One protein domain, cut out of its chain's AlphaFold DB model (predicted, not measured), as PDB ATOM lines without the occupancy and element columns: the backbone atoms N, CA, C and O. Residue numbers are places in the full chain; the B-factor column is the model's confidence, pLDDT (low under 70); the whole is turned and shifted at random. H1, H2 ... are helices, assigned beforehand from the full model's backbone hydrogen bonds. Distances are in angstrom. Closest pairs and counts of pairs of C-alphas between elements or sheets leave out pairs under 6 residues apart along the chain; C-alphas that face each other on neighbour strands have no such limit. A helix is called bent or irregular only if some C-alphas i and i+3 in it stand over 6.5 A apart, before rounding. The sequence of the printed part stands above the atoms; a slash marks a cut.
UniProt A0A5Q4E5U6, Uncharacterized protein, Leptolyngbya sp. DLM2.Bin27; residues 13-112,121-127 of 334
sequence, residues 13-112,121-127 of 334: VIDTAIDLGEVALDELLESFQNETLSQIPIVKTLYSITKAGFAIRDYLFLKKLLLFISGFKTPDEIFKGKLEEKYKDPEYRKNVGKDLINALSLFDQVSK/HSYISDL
ATOM      1  N   VAL A  13      18.139  47.298 -14.509       38.91
ATOM      2  CA  VAL A  13      18.262  45.848 -14.757       38.91
ATOM      3  C   VAL A  13      18.865  45.125 -13.549       38.91
ATOM      4  O   VAL A  13      18.504  43.984 -13.266       38.91
ATOM      5  N   ILE A  14      19.771  45.792 -12.833       40.84
ATOM      6  CA  ILE A  14      20.397  45.266 -11.619       40.84
ATOM      7  C   ILE A  14      19.374  45.248 -10.485       40.84
ATOM      8  O   ILE A  14      19.262  44.229  -9.810       40.84
ATOM      9  N   ASP A  15      18.590  46.318 -10.343       40.25
ATOM     10  CA  ASP A  15      17.543  46.410  -9.321       40.25
ATOM     11  C   ASP A  15      16.484  45.310  -9.523       40.25
ATOM     12  O   ASP A  15      16.224  44.530  -8.617       40.25
ATOM     13  N   THR A  16      15.997  45.106 -10.754       38.06
ATOM     14  CA  THR A  16      15.018  44.035 -11.046       38.06
ATOM     15  C   THR A  16      15.556  42.619 -10.765       38.06
ATOM     16  O   THR A  16      14.813  41.740 -10.331       38.06
ATOM     17  N   ALA A  17      16.844  42.365 -11.023       43.44
ATOM     18  CA  ALA A  17      17.470  41.062 -10.773       43.44
ATOM     19  C   ALA A  17      17.740  40.809  -9.279       43.44
ATOM     20  O   ALA A  17      17.686  39.663  -8.832       43.44
ATOM     21  N   ILE A  18      18.027  41.870  -8.522       47.44
ATOM     22  CA  ILE A  18      18.166  41.831  -7.064       47.44
ATOM     23  C   ILE A  18      16.798  41.587  -6.421       47.44
ATOM     24  O   ILE A  18      16.683  40.665  -5.620       47.44
ATOM     25  N   ASP A  19      15.759  42.299  -6.858       43.72
ATOM     26  CA  ASP A  19      14.391  42.161  -6.344       43.72
ATOM     27  C   ASP A  19      13.809  40.758  -6.615       43.72
ATOM     28  O   ASP A  19      13.193  40.142  -5.745       43.72
ATOM     29  N   LEU A  20      14.049  40.194  -7.808       44.38
ATOM     30  CA  LEU A  20      13.675  38.806  -8.133       44.38
ATOM     31  C   LEU A  20      14.462  37.779  -7.307       44.38
ATOM     32  O   LEU A  20      13.930  36.724  -6.956       44.38
ATOM     33  N   GLY A  21      15.722  38.086  -6.991       52.47
ATOM     34  CA  GLY A  21      16.545  37.295  -6.086       52.47
ATOM     35  C   GLY A  21      16.014  37.322  -4.654       52.47
ATOM     36  O   GLY A  21      15.919  36.269  -4.038       52.47
ATOM     37  N   GLU A  22      15.626  38.488  -4.132       51.69
ATOM     38  CA  GLU A  22      15.075  38.654  -2.777       51.69
ATOM     39  C   GLU A  22      13.830  37.793  -2.557       51.69
ATOM     40  O   GLU A  22      13.809  36.987  -1.628       51.69
ATOM     41  N   VAL A  23      12.859  37.837  -3.476       50.75
ATOM     42  CA  VAL A  23      11.620  37.043  -3.368       50.75
ATOM     43  C   VAL A  23      11.899  35.532  -3.390       50.75
ATOM     44  O   VAL A  23      11.361  34.786  -2.570       50.75
ATOM     45  N   ALA A  24      12.783  35.060  -4.277       54.41
ATOM     46  CA  ALA A  24      13.142  33.640  -4.354       54.41
ATOM     47  C   ALA A  24      13.960  33.160  -3.138       54.41
ATOM     48  O   ALA A  24      13.942  31.978  -2.776       54.41
ATOM     49  N   LEU A  25      14.710  34.065  -2.509       56.72
ATOM     50  CA  LEU A  25      15.538  33.766  -1.346       56.72
ATOM     51  C   LEU A  25      14.757  33.794  -0.043       56.72
ATOM     52  O   LEU A  25      15.072  32.993   0.835       56.72
ATOM     53  N   ASP A  26      13.739  34.643   0.064       56.06
ATOM     54  CA  ASP A  26      12.836  34.668   1.209       56.06
ATOM     55  C   ASP A  26      12.025  33.368   1.298       56.06
ATOM     56  O   ASP A  26      12.016  32.732   2.351       56.06
ATOM     57  N   GLU A  27      11.484  32.868   0.182       60.31
ATOM     58  CA  GLU A  27      10.805  31.561   0.141       60.31
ATOM     59  C   GLU A  27      11.746  30.398   0.510       60.31
ATOM     60  O   GLU A  27      11.383  29.468   1.244       60.31
ATOM     61  N   LEU A  28      13.001  30.442   0.042       58.28
ATOM     62  CA  LEU A  28      14.015  29.459   0.423       58.28
ATOM     63  C   LEU A  28      14.360  29.558   1.912       58.28
ATOM     64  O   LEU A  28      14.452  28.531   2.582       58.28
ATOM     65  N   LEU A  29      14.527  30.763   2.449       57.59
ATOM     66  CA  LEU A  29      14.790  30.998   3.865       57.59
ATOM     67  C   LEU A  29      13.654  30.519   4.762       57.59
ATOM     68  O   LEU A  29      13.926  29.911   5.797       57.59
ATOM     69  N   GLU A  30      12.408  30.738   4.355       62.12
ATOM     70  CA  GLU A  30      11.225  30.192   5.017       62.12
ATOM     71  C   GLU A  30      11.252  28.659   5.013       62.12
ATOM     72  O   GLU A  30      11.039  28.038   6.055       62.12
ATOM     73  N   SER A  31      11.653  28.032   3.900       57.44
ATOM     74  CA  SER A  31      11.848  26.573   3.837       57.44
ATOM     75  C   SER A  31      12.973  26.063   4.754       57.44
ATOM     76  O   SER A  31      12.973  24.897   5.165       57.44
ATOM     77  N   PHE A  32      13.924  26.935   5.111       57.44
ATOM     78  CA  PHE A  32      15.026  26.638   6.022       57.44
ATOM     79  C   PHE A  32      14.711  26.939   7.500       57.44
ATOM     80  O   PHE A  32      15.566  26.683   8.349       57.44
ATOM     81  N   GLN A  33      13.497  27.387   7.853       57.50
ATOM     82  CA  GLN A  33      13.059  27.614   9.246       57.50
ATOM     83  C   GLN A  33      12.812  26.326  10.059       57.50
ATOM     84  O   GLN A  33      12.137  26.343  11.087       57.50
ATOM     85  N   ASN A  34      13.393  25.194   9.663       60.38
ATOM     86  CA  ASN A  34      13.406  24.006  10.509       60.38
ATOM     87  C   ASN A  34      14.341  24.237  11.711       60.38
ATOM     88  O   ASN A  34      15.478  24.689  11.537       60.38
ATOM     89  N   GLU A  35      13.897  23.872  12.922       60.88
ATOM     90  CA  GLU A  35      14.635  24.065  14.187       60.88
ATOM     91  C   GLU A  35      16.100  23.607  14.095       60.88
ATOM     92  O   GLU A  35      17.002  24.276  14.600       60.88
ATOM     93  N   THR A  36      16.368  22.534  13.353       62.22
ATOM     94  CA  THR A  36      17.716  22.000  13.126       62.22
ATOM     95  C   THR A  36      18.647  22.941  12.362       62.22
ATOM     96  O   THR A  36      19.813  23.088  12.723       62.22
ATOM     97  N   LEU A  37      18.172  23.578  11.291       65.00
ATOM     98  CA  LEU A  37      19.028  24.418  10.447       65.00
ATOM     99  C   LEU A  37      19.399  25.712  11.163       65.00
ATOM    100  O   LEU A  37      20.512  26.209  11.007       65.00
ATOM    101  N   SER A  38      18.515  26.197  12.037       67.38
ATOM    102  CA  SER A  38      18.768  27.363  12.886       67.38
ATOM    103  C   SER A  38      19.973  27.192  13.831       67.38
ATOM    104  O   SER A  38      20.570  28.184  14.270       67.38
ATOM    105  N   GLN A  39      20.361  25.943  14.125       70.00
ATOM    106  CA  GLN A  39      21.521  25.624  14.957       70.00
ATOM    107  C   GLN A  39      22.847  25.705  14.191       70.00
ATOM    108  O   GLN A  39      23.905  25.849  14.811       70.00
ATOM    109  N   ILE A  40      22.813  25.659  12.856       74.88
ATOM    110  CA  ILE A  40      23.999  25.810  12.016       74.88
ATOM    111  C   ILE A  40      24.402  27.297  12.021       74.88
ATOM    112  O   ILE A  40      23.627  28.145  11.574       74.88
ATOM    113  N   PRO A  41      25.622  27.654  12.473       71.25
ATOM    114  CA  PRO A  41      26.016  29.047  12.695       71.25
ATOM    115  C   PRO A  41      25.849  29.959  11.478       71.25
ATOM    116  O   PRO A  41      25.498  31.127  11.626       71.25
ATOM    117  N   ILE A  42      26.071  29.422  10.276       75.75
ATOM    118  CA  ILE A  42      26.057  30.203   9.037       75.75
ATOM    119  C   ILE A  42      24.649  30.481   8.495       75.75
ATOM    120  O   ILE A  42      24.484  31.361   7.657       75.75
ATOM    121  N   VAL A  43      23.620  29.783   8.990       74.19
ATOM    122  CA  VAL A  43      22.220  30.043   8.605       74.19
ATOM    123  C   VAL A  43      21.771  31.408   9.133       74.19
ATOM    124  O   VAL A  43      21.093  32.157   8.436       74.19
ATOM    125  N   LYS A  44      22.250  31.808  10.319       70.06
ATOM    126  CA  LYS A  44      22.032  33.163  10.854       70.06
ATOM    127  C   LYS A  44      22.725  34.236  10.015       70.06
ATOM    128  O   LYS A  44      22.196  35.338   9.872       70.06
ATOM    129  N   THR A  45      23.889  33.915   9.450       68.94
ATOM    130  CA  THR A  45      24.593  34.793   8.509       68.94
ATOM    131  C   THR A  45      23.782  34.980   7.230       68.94
ATOM    132  O   THR A  45      23.648  36.119   6.799       68.94
ATOM    133  N   LEU A  46      23.164  33.920   6.686       69.38
ATOM    134  CA  LEU A  46      22.265  34.035   5.526       69.38
ATOM    135  C   LEU A  46      21.130  35.026   5.801       69.38
ATOM    136  O   LEU A  46      20.952  35.980   5.056       69.38
ATOM    137  N   TYR A  47      20.428  34.830   6.917       67.00
ATOM    138  CA  TYR A  47      19.300  35.670   7.320       67.00
ATOM    139  C   TYR A  47      19.689  37.137   7.556       67.00
ATOM    140  O   TYR A  47      18.907  38.053   7.322       67.00
ATOM    141  N   SER A  48      20.911  37.371   8.038       66.06
ATOM    142  CA  SER A  48      21.419  38.729   8.256       66.06
ATOM    143  C   SER A  48      21.762  39.431   6.941       66.06
ATOM    144  O   SER A  48      21.602  40.642   6.855       66.06
ATOM    145  N   ILE A  49      22.216  38.680   5.930       65.50
ATOM    146  CA  ILE A  49      22.524  39.209   4.596       65.50
ATOM    147  C   ILE A  49      21.233  39.579   3.866       65.50
ATOM    148  O   ILE A  49      21.148  40.678   3.333       65.50
ATOM    149  N   THR A  50      20.214  38.715   3.892       62.00
ATOM    150  CA  THR A  50      18.943  39.002   3.204       62.00
ATOM    151  C   THR A  50      18.224  40.207   3.806       62.00
ATOM    152  O   THR A  50      17.731  41.056   3.078       62.00
ATOM    153  N   LYS A  51      18.266  40.373   5.134       60.81
ATOM    154  CA  LYS A  51      17.710  41.558   5.808       60.81
ATOM    155  C   LYS A  51      18.448  42.869   5.539       60.81
ATOM    156  O   LYS A  51      17.873  43.929   5.775       60.81
ATOM    157  N   ALA A  52      19.717  42.814   5.141       58.47
ATOM    158  CA  ALA A  52      20.539  44.000   4.913       58.47
ATOM    159  C   ALA A  52      20.460  44.527   3.464       58.47
ATOM    160  O   ALA A  52      20.994  45.605   3.202       58.47
ATOM    161  N   GLY A  53      19.783  43.804   2.560       54.28
ATOM    162  CA  GLY A  53      19.766  44.060   1.116       54.28
ATOM    163  C   GLY A  53      21.031  43.541   0.417       54.28
ATOM    164  O   GLY A  53      22.113  43.492   1.010       54.28
ATOM    165  N   PHE A  54      20.921  43.132  -0.851       57.50
ATOM    166  CA  PHE A  54      22.059  42.568  -1.590       57.50
ATOM    167  C   PHE A  54      22.952  43.637  -2.229       57.50
ATOM    168  O   PHE A  54      22.534  44.370  -3.123       57.50
ATOM    169  N   ALA A  55      24.243  43.656  -1.883       59.34
ATOM    170  CA  ALA A  55      25.241  44.234  -2.779       59.34
ATOM    171  C   ALA A  55      25.566  43.222  -3.896       59.34
ATOM    172  O   ALA A  55      25.765  42.039  -3.628       59.34
ATOM    173  N   ILE A  56      25.717  43.674  -5.149       50.34
ATOM    174  CA  ILE A  56      26.059  42.824  -6.320       50.34
ATOM    175  C   ILE A  56      27.283  41.923  -6.053       50.34
ATOM    176  O   ILE A  56      27.368  40.792  -6.531       50.34
ATOM    177  N   ARG A  57      28.239  42.417  -5.254       52.28
ATOM    178  CA  ARG A  57      29.460  41.695  -4.860       52.28
ATOM    179  C   ARG A  57      29.173  40.439  -4.026       52.28
ATOM    180  O   ARG A  57      29.949  39.486  -4.087       52.28
ATOM    181  N   ASP A  58      28.059  40.410  -3.305       64.81
ATOM    182  CA  ASP A  58      27.725  39.350  -2.357       64.81
ATOM    183  C   ASP A  58      27.019  38.162  -3.021       64.81
ATOM    184  O   ASP A  58      26.925  37.092  -2.418       64.81
ATOM    185  N   TYR A  59      26.621  38.284  -4.293       70.06
ATOM    186  CA  TYR A  59      25.907  37.234  -5.025       70.06
ATOM    187  C   TYR A  59      26.684  35.907  -5.092       70.06
ATOM    188  O   TYR A  59      26.122  34.830  -4.887       70.06
ATOM    189  N   LEU A  60      28.001  35.949  -5.331       73.44
ATOM    190  CA  LEU A  60      28.814  34.726  -5.387       73.44
ATOM    191  C   LEU A  60      28.960  34.063  -4.016       73.44
ATOM    192  O   LEU A  60      28.949  32.835  -3.926       73.44
ATOM    193  N   PHE A  61      29.110  34.854  -2.954       81.88
ATOM    194  CA  PHE A  61      29.183  34.325  -1.596       81.88
ATOM    195  C   PHE A  61      27.844  33.716  -1.176       81.88
ATOM    196  O   PHE A  61      27.799  32.582  -0.703       81.88
ATOM    197  N   LEU A  62      26.752  34.424  -1.453       75.88
ATOM    198  CA  LEU A  62      25.389  33.968  -1.242       75.88
ATOM    199  C   LEU A  62      25.111  32.647  -1.963       75.88
ATOM    200  O   LEU A  62      24.644  31.697  -1.343       75.88
ATOM    201  N   LYS A  63      25.489  32.535  -3.241       76.31
ATOM    202  CA  LYS A  63      25.329  31.298  -4.013       76.31
ATOM    203  C   LYS A  63      26.057  30.116  -3.373       76.31
ATOM    204  O   LYS A  63      25.509  29.018  -3.314       76.31
ATOM    205  N   LYS A  64      27.277  30.327  -2.867       84.50
ATOM    206  CA  LYS A  64      28.026  29.295  -2.130       84.50
ATOM    207  C   LYS A  64      27.322  28.909  -0.831       84.50
ATOM    208  O   LYS A  64      27.214  27.726  -0.515       84.50
ATOM    209  N   LEU A  65      26.824  29.900  -0.098       83.56
ATOM    210  CA  LEU A  65      26.139  29.701   1.172       83.56
ATOM    211  C   LEU A  65      24.839  28.901   0.989       83.56
ATOM    212  O   LEU A  65      24.619  27.919   1.695       83.56
ATOM    213  N   LEU A  66      24.030  29.261  -0.009       75.75
ATOM    214  CA  LEU A  66      22.814  28.536  -0.379       75.75
ATOM    215  C   LEU A  66      23.124  27.110  -0.810       75.75
ATOM    216  O   LEU A  66      22.447  26.182  -0.378       75.75
ATOM    217  N   LEU A  67      24.170  26.914  -1.616       79.19
ATOM    218  CA  LEU A  67      24.557  25.582  -2.062       79.19
ATOM    219  C   LEU A  67      24.982  24.696  -0.887       79.19
ATOM    220  O   LEU A  67      24.550  23.549  -0.803       79.19
ATOM    221  N   PHE A  68      25.754  25.236   0.058       85.06
ATOM    222  CA  PHE A  68      26.101  24.532   1.293       85.06
ATOM    223  C   PHE A  68      24.854  24.181   2.123       85.06
ATOM    224  O   PHE A  68      24.696  23.033   2.535       85.06
ATOM    225  N   ILE A  69      23.946  25.141   2.345       78.38
ATOM    226  CA  ILE A  69      22.738  24.935   3.165       78.38
ATOM    227  C   ILE A  69      21.755  23.968   2.484       78.38
ATOM    228  O   ILE A  69      21.102  23.162   3.148       78.38
ATOM    229  N   SER A  70      21.697  23.967   1.152       71.06
ATOM    230  CA  SER A  70      20.856  23.042   0.385       71.06
ATOM    231  C   SER A  70      21.203  21.565   0.616       71.06
ATOM    232  O   SER A  70      20.366  20.698   0.364       71.06
ATOM    233  N   GLY A  71      22.399  21.270   1.141       70.62
ATOM    234  CA  GLY A  71      22.788  19.920   1.537       70.62
ATOM    235  C   GLY A  71      21.961  19.350   2.697       70.62
ATOM    236  O   GLY A  71      21.784  18.138   2.778       70.62
ATOM    237  N   PHE A  72      21.379  20.189   3.560       68.88
ATOM    238  CA  PHE A  72      20.700  19.751   4.788       68.88
ATOM    239  C   PHE A  72      19.195  19.469   4.632       68.88
ATOM    240  O   PHE A  72      18.471  19.502   5.623       68.88
ATOM    241  N   LYS A  73      18.679  19.212   3.421       57.91
ATOM    242  CA  LYS A  73      17.222  19.195   3.155       57.91
ATOM    243  C   LYS A  73      16.385  18.241   4.029       57.91
ATOM    244  O   LYS A  73      15.202  18.502   4.203       57.91
ATOM    245  N   THR A  74      16.978  17.208   4.623       57.03
ATOM    246  CA  THR A  74      16.388  16.424   5.724       57.03
ATOM    247  C   THR A  74      17.523  15.865   6.579       57.03
ATOM    248  O   THR A  74      18.051  14.800   6.250       57.03
ATOM    249  N   PRO A  75      17.957  16.576   7.629       60.91
ATOM    250  CA  PRO A  75      18.978  16.060   8.526       60.91
ATOM    251  C   PRO A  75      18.401  14.820   9.205       60.91
ATOM    252  O   PRO A  75      17.294  14.890   9.746       60.91
ATOM    253  N   ASP A  76      19.102  13.687   9.145       68.50
ATOM    254  CA  ASP A  76      18.674  12.518   9.907       68.50
ATOM    255  C   ASP A  76      18.709  12.841  11.417       68.50
ATOM    256  O   ASP A  76      19.470  13.699  11.870       68.50
ATOM    257  N   GLU A  77      17.846  12.204  12.212       73.12
ATOM    258  CA  GLU A  77      17.739  12.492  13.655       73.12
ATOM    259  C   GLU A  77      19.065  12.266  14.406       73.12
ATOM    260  O   GLU A  77      19.334  12.905  15.423       73.12
ATOM    261  N   ILE A  78      19.940  11.407  13.873       75.62
ATOM    262  CA  ILE A  78      21.262  11.135  14.443       75.62
ATOM    263  C   ILE A  78      22.169  12.358  14.265       75.62
ATOM    264  O   ILE A  78      22.824  12.791  15.213       75.62
ATOM    265  N   PHE A  79      22.186  12.947  13.073       80.69
ATOM    266  CA  PHE A  79      22.900  14.170  12.753       80.69
ATOM    267  C   PHE A  79      22.409  15.318  13.629       80.69
ATOM    268  O   PHE A  79      23.231  16.058  14.165       80.69
ATOM    269  N   LYS A  80      21.089  15.444  13.826       79.56
ATOM    270  CA  LYS A  80      20.502  16.471  14.702       79.56
ATOM    271  C   LYS A  80      21.015  16.352  16.132       79.56
ATOM    272  O   LYS A  80      21.569  17.315  16.654       79.56
ATOM    273  N   GLY A  81      20.904  15.163  16.728       83.88
ATOM    274  CA  GLY A  81      21.361  14.932  18.099       83.88
ATOM    275  C   GLY A  81      22.858  15.200  18.270       83.88
ATOM    276  O   GLY A  81      23.271  15.831  19.241       83.88
ATOM    277  N   LYS A  82      23.679  14.800  17.290       86.19
ATOM    278  CA  LYS A  82      25.124  15.068  17.304       86.19
ATOM    279  C   LYS A  82      25.465  16.545  17.126       86.19
ATOM    280  O   LYS A  82      26.402  17.035  17.757       86.19
ATOM    281  N   LEU A  83      24.727  17.253  16.273       85.94
ATOM    282  CA  LEU A  83      24.877  18.694  16.092       85.94
ATOM    283  C   LEU A  83      24.588  19.418  17.408       85.94
ATOM    284  O   LEU A  83      25.414  20.211  17.856       85.94
ATOM    285  N   GLU A  84      23.462  19.092  18.044       86.50
ATOM    286  CA  GLU A  84      23.057  19.646  19.337       86.50
ATOM    287  C   GLU A  84      24.102  19.384  20.412       86.50
ATOM    288  O   GLU A  84      24.490  20.303  21.131       86.50
ATOM    289  N   GLU A  85      24.599  18.151  20.500       87.62
ATOM    290  CA  GLU A  85      25.616  17.762  21.469       87.62
ATOM    291  C   GLU A  85      26.921  18.540  21.280       87.62
ATOM    292  O   GLU A  85      27.408  19.161  22.229       87.62
ATOM    293  N   LYS A  86      27.462  18.559  20.054       86.31
ATOM    294  CA  LYS A  86      28.701  19.280  19.731       86.31
ATOM    295  C   LYS A  86      28.570  20.783  19.961       86.31
ATOM    296  O   LYS A  86      29.558  21.438  20.278       86.31
ATOM    297  N   TYR A  87      27.378  21.345  19.780       87.75
ATOM    298  CA  TYR A  87      27.139  22.788  19.852       87.75
ATOM    299  C   TYR A  87      26.570  23.271  21.190       87.75
ATOM    300  O   TYR A  87      26.167  24.435  21.291       87.75
ATOM    301  N   LYS A  88      26.606  22.427  22.232       88.06
ATOM    302  CA  LYS A  88      26.365  22.850  23.622       88.06
ATOM    303  C   LYS A  88      27.345  23.930  24.071       88.06
ATOM    304  O   LYS A  88      26.937  24.835  24.793       88.06
ATOM    305  N   ASP A  89      28.601  23.854  23.630       88.75
ATOM    306  CA  ASP A  89      29.606  24.889  23.872       88.75
ATOM    307  C   ASP A  89      29.450  26.052  22.861       88.75
ATOM    308  O   ASP A  89      29.691  25.878  21.656       88.75
ATOM    309  N   PRO A  90      29.063  27.261  23.318       85.19
ATOM    310  CA  PRO A  90      28.893  28.417  22.446       85.19
ATOM    311  C   PRO A  90      30.188  28.889  21.776       85.19
ATOM    312  O   PRO A  90      30.119  29.428  20.666       85.19
ATOM    313  N   GLU A  91      31.345  28.727  22.424       87.38
ATOM    314  CA  GLU A  91      32.635  29.157  21.880       87.38
ATOM    315  C   GLU A  91      33.064  28.236  20.742       87.38
ATOM    316  O   GLU A  91      33.360  28.702  19.637       87.38
ATOM    317  N   TYR A  92      32.978  26.927  20.968       86.88
ATOM    318  CA  TYR A  92      33.188  25.928  19.931       86.88
ATOM    319  C   TYR A  92      32.269  26.152  18.724       86.88
ATOM    320  O   TYR A  92      32.745  26.259  17.590       86.88
ATOM    321  N   ARG A  93      30.960  26.329  18.952       86.81
ATOM    322  CA  ARG A  93      29.987  26.626  17.886       86.81
ATOM    323  C   ARG A  93      30.380  27.871  17.083       86.81
ATOM    324  O   ARG A  93      30.256  27.888  15.857       86.81
ATOM    325  N   LYS A  94      30.854  28.923  17.758       87.06
ATOM    326  CA  LYS A  94      31.315  30.162  17.113       87.06
ATOM    327  C   LYS A  94      32.558  29.922  16.255       87.06
ATOM    328  O   LYS A  94      32.631  30.468  15.156       87.06
ATOM    329  N   ASN A  95      33.510  29.124  16.728       89.69
ATOM    330  CA  ASN A  95      34.741  28.822  15.998       89.69
ATOM    331  C   ASN A  95      34.460  28.001  14.737       89.69
ATOM    332  O   ASN A  95      34.866  28.413  13.654       89.69
ATOM    333  N   VAL A  96      33.649  26.945  14.839       91.00
ATOM    334  CA  VAL A  96      33.223  26.167  13.663       91.00
ATOM    335  C   VAL A  96      32.458  27.047  12.667       91.00
ATOM    336  O   VAL A  96      32.677  26.966  11.460       91.00
ATOM    337  N   GLY A  97      31.602  27.950  13.156       89.69
ATOM    338  CA  GLY A  97      30.918  28.928  12.309       89.69
ATOM    339  C   GLY A  97      31.871  29.851  11.546       89.69
ATOM    340  O   GLY A  97      31.688  30.064  10.349       89.69
ATOM    341  N   LYS A  98      32.911  30.366  12.214       89.94
ATOM    342  CA  LYS A  98      33.955  31.177  11.570       89.94
ATOM    343  C   LYS A  98      34.708  30.383  10.508       89.94
ATOM    344  O   LYS A  98      34.918  30.912   9.423       89.94
ATOM    345  N   ASP A  99      35.069  29.133  10.788       93.81
ATOM    346  CA  ASP A  99      35.777  28.279   9.830       93.81
ATOM    347  C   ASP A  99      34.951  28.058   8.556       93.81
ATOM    348  O   ASP A  99      35.481  28.165   7.451       93.81
ATOM    349  N   LEU A 100      33.639  27.831   8.692       94.31
ATOM    350  CA  LEU A 100      32.727  27.681   7.555       94.31
ATOM    351  C   LEU A 100      32.601  28.971   6.729       94.31
ATOM    352  O   LEU A 100      32.689  28.923   5.502       94.31
ATOM    353  N   ILE A 101      32.424  30.127   7.380       90.62
ATOM    354  CA  ILE A 101      32.337  31.430   6.693       90.62
ATOM    355  C   ILE A 101      33.655  31.747   5.976       90.62
ATOM    356  O   ILE A 101      33.655  32.151   4.809       90.62
ATOM    357  N   ASN A 102      34.783  31.518   6.647       93.38
ATOM    358  CA  ASN A 102      36.110  31.706   6.070       93.38
ATOM    359  C   ASN A 102      36.316  30.783   4.862       93.38
ATOM    360  O   ASN A 102      36.749  31.241   3.811       93.38
ATOM    361  N   ALA A 103      35.937  29.507   4.956       95.00
ATOM    362  CA  ALA A 103      36.034  28.576   3.835       95.00
ATOM    363  C   ALA A 103      35.204  29.045   2.624       95.00
ATOM    364  O   ALA A 103      35.729  29.166   1.518       95.00
ATOM    365  N   LEU A 104      33.924  29.374   2.831       91.62
ATOM    366  CA  LEU A 104      33.018  29.806   1.758       91.62
ATOM    367  C   LEU A 104      33.462  31.124   1.105       91.62
ATOM    368  O   LEU A 104      33.361  31.284  -0.116       91.62
ATOM    369  N   SER A 105      33.989  32.065   1.889       89.75
ATOM    370  CA  SER A 105      34.519  33.323   1.348       89.75
ATOM    371  C   SER A 105      35.779  33.102   0.506       89.75
ATOM    372  O   SER A 105      35.905  33.711  -0.554       89.75
ATOM    373  N   LEU A 106      36.652  32.174   0.911       92.69
ATOM    374  CA  LEU A 106      37.921  31.886   0.237       92.69
ATOM    375  C   LEU A 106      37.815  30.962  -0.982       92.69
ATOM    376  O   LEU A 106      38.743  30.923  -1.788       92.69
ATOM    377  N   PHE A 107      36.733  30.197  -1.132       93.06
ATOM    378  CA  PHE A 107      36.578  29.327  -2.297       93.06
ATOM    379  C   PHE A 107      36.480  30.128  -3.599       93.06
ATOM    380  O   PHE A 107      35.684  31.047  -3.738       93.06
ATOM    381  N   ASP A 108      37.246  29.732  -4.598       89.31
ATOM    382  CA  ASP A 108      37.195  30.247  -5.968       89.31
ATOM    383  C   ASP A 108      36.048  29.622  -6.783       89.31
ATOM    384  O   ASP A 108      35.476  30.266  -7.660       89.31
ATOM    385  N   GLN A 109      35.664  28.382  -6.465       87.88
ATOM    386  CA  GLN A 109      34.621  27.631  -7.162       87.88
ATOM    387  C   GLN A 109      33.374  27.434  -6.298       87.88
ATOM    388  O   GLN A 109      33.448  26.945  -5.171       87.88
ATOM    389  N   VAL A 110      32.198  27.723  -6.863       82.81
ATOM    390  CA  VAL A 110      30.904  27.517  -6.187       82.81
ATOM    391  C   VAL A 110      30.686  26.045  -5.815       82.81
ATOM    392  O   VAL A 110      30.215  25.762  -4.714       82.81
ATOM    393  N   SER A 111      31.114  25.113  -6.673       83.88
ATOM    394  CA  SER A 111      31.029  23.657  -6.469       83.88
ATOM    395  C   SER A 111      31.735  23.159  -5.204       83.88
ATOM    396  O   SER A 111      31.339  22.134  -4.654       83.88
ATOM    397  N   LYS A 112      32.743  23.880  -4.685       93.62
ATOM    398  CA  LYS A 112      33.415  23.534  -3.417       93.62
ATOM    399  C   LYS A 112      32.455  23.547  -2.229       93.62
ATOM    400  O   LYS A 112      32.645  22.785  -1.289       93.62
ATOM    401  N   HIS A 121      29.262  17.636   7.329       89.38
ATOM    402  CA  HIS A 121      28.358  16.563   7.706       89.38
ATOM    403  C   HIS A 121      29.122  15.409   8.359       89.38
ATOM    404  O   HIS A 121      28.797  14.985   9.463       89.38
ATOM    405  N   SER A 122      30.203  14.956   7.723       89.75
ATOM    406  CA  SER A 122      31.063  13.891   8.249       89.75
ATOM    407  C   SER A 122      31.697  14.245   9.594       89.75
ATOM    408  O   SER A 122      31.855  13.372  10.445       89.75
ATOM    409  N   TYR A 123      32.038  15.515   9.808       92.31
ATOM    410  CA  TYR A 123      32.574  16.002  11.075       92.31
ATOM    411  C   TYR A 123      31.534  15.986  12.198       92.31
ATOM    412  O   TYR A 123      31.808  15.480  13.287       92.31
ATOM    413  N   ILE A 124      30.324  16.490  11.938       89.50
ATOM    414  CA  ILE A 124      29.228  16.426  12.910       89.50
ATOM    415  C   ILE A 124      28.872  14.973  13.219       89.50
ATOM    416  O   ILE A 124      28.671  14.636  14.379       89.50
ATOM    417  N   SER A 125      28.904  14.092  12.219       86.75
ATOM    418  CA  SER A 125      28.638  12.662  12.384       86.75
ATOM    419  C   SER A 125      29.777  11.863  13.039       86.75
ATOM    420  O   SER A 125      29.647  10.644  13.151       86.75
ATOM    421  N   ASP A 126      30.855  12.501  13.511       87.75
ATOM    422  CA  ASP A 126      32.054  11.880  14.115       87.75
ATOM    423  C   ASP A 126      32.811  10.906  13.198       87.75
ATOM    424  O   ASP A 126      33.541  10.030  13.661       87.75
ATOM    425  N   LEU A 127      32.659  11.043  11.879       86.25
ATOM    426  CA  LEU A 127      33.445  10.272  10.909       86.25
ATOM    427  C   LEU A 127      34.864  10.836  10.763       86.25
ATOM    428  O   LEU A 127      35.795  10.108  10.408       86.25
TER     429      LEU A 127
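AT A GLANCE: This is residues 13 to 112 and 121 to 127 of the 334 residues of an uncharacterized protein of Leptolyngbya sp. DLM2.Bin27 (UniProt A0A5Q4E5U6). Three helices, H1, H2 and H3, make a splayed up-and-down bundle whose centres form a triangle; H5 crosses over H2 and H3, and H4 with the short H6 makes one end of the long axis. The bundle is not tightly closed, for H1 touches H2 but is only close to H3. The printed part has 107 residues with six named helices, H1 to H6 in order, and no named strand: the class is all helix. It is compact, with a radius of gyration of the C-alphas of 14.6 A, yet elongated, spanning 46 by 27 by 24 A.

HOW THE PARTS SIT: H1, residues 13 to 31, touches H2, residues 41 to 52, with residues 22 to 29 alone; the closest C-alphas, of Glu 22 and Thr 50, are 7.1 A apart. This helical hairpin runs opposite ways at a steep tilt of 41 degrees. H2 is the hub, touching three helices. It forms a second hairpin with H3, residues 56 to 70, opposite ways at 37 degrees, only just steep; the closest C-alphas are Leu 46 and Leu 65, 7.3 A. H1 and H3 are close but not clearly touching, with C-alphas 18 and 56 at 8.0 A. H5, residues 90 to 106, touches H2 at a steep tilt of 63 degrees, closest at C-alphas 41 and 97, 4.9 A. H5 touches H3 at a steep tilt of 58 degrees, closest at C-alphas 61 and 105, 6.2 A. H4, residues 77 to 86, touches H6, residues 121 to 124, closest at C-alphas 83 and 124, 5.8 A. H1 is apart from H4, H5 and H6. Every O i to N i+4 pair is within hydrogen-bond range in H1, H4 and H5, against 7 of 8 in H2 and 9 of 11 in H3; H6 is too short for such a pair.

IN THESE COORDINATES: H1 begins at C-alpha 13, (18.262, 45.848, -14.757), and is 27.5 A long. H2 is 17.7 A long. H3, 21.5 A long, is irregular: C-alphas 57 and 60 are 7.0 A apart. H4 measures 14.3 A and H5 24.2 A, ending at C-alpha 106, (37.921, 31.886, 0.237). H6, 5.3 A long, ends at C-alpha 124, (29.228, 16.426, 12.910).

THE WHOLE: The two C-alphas farthest apart, of Val 13 and Asp 126, are 46.7 A apart. Residues 113 to 120 are not printed; C-alphas 112 and 121 are 14.1 A apart across this cut. Of the links printed whole, H2 to H3 and H4 to H5 are tight, H1 to H2 and H3 to H4 short. The mean pLDDT of the printed part is 72.7, and residues 13 to 38, 45 to 58 and 72 to 76 are under 70.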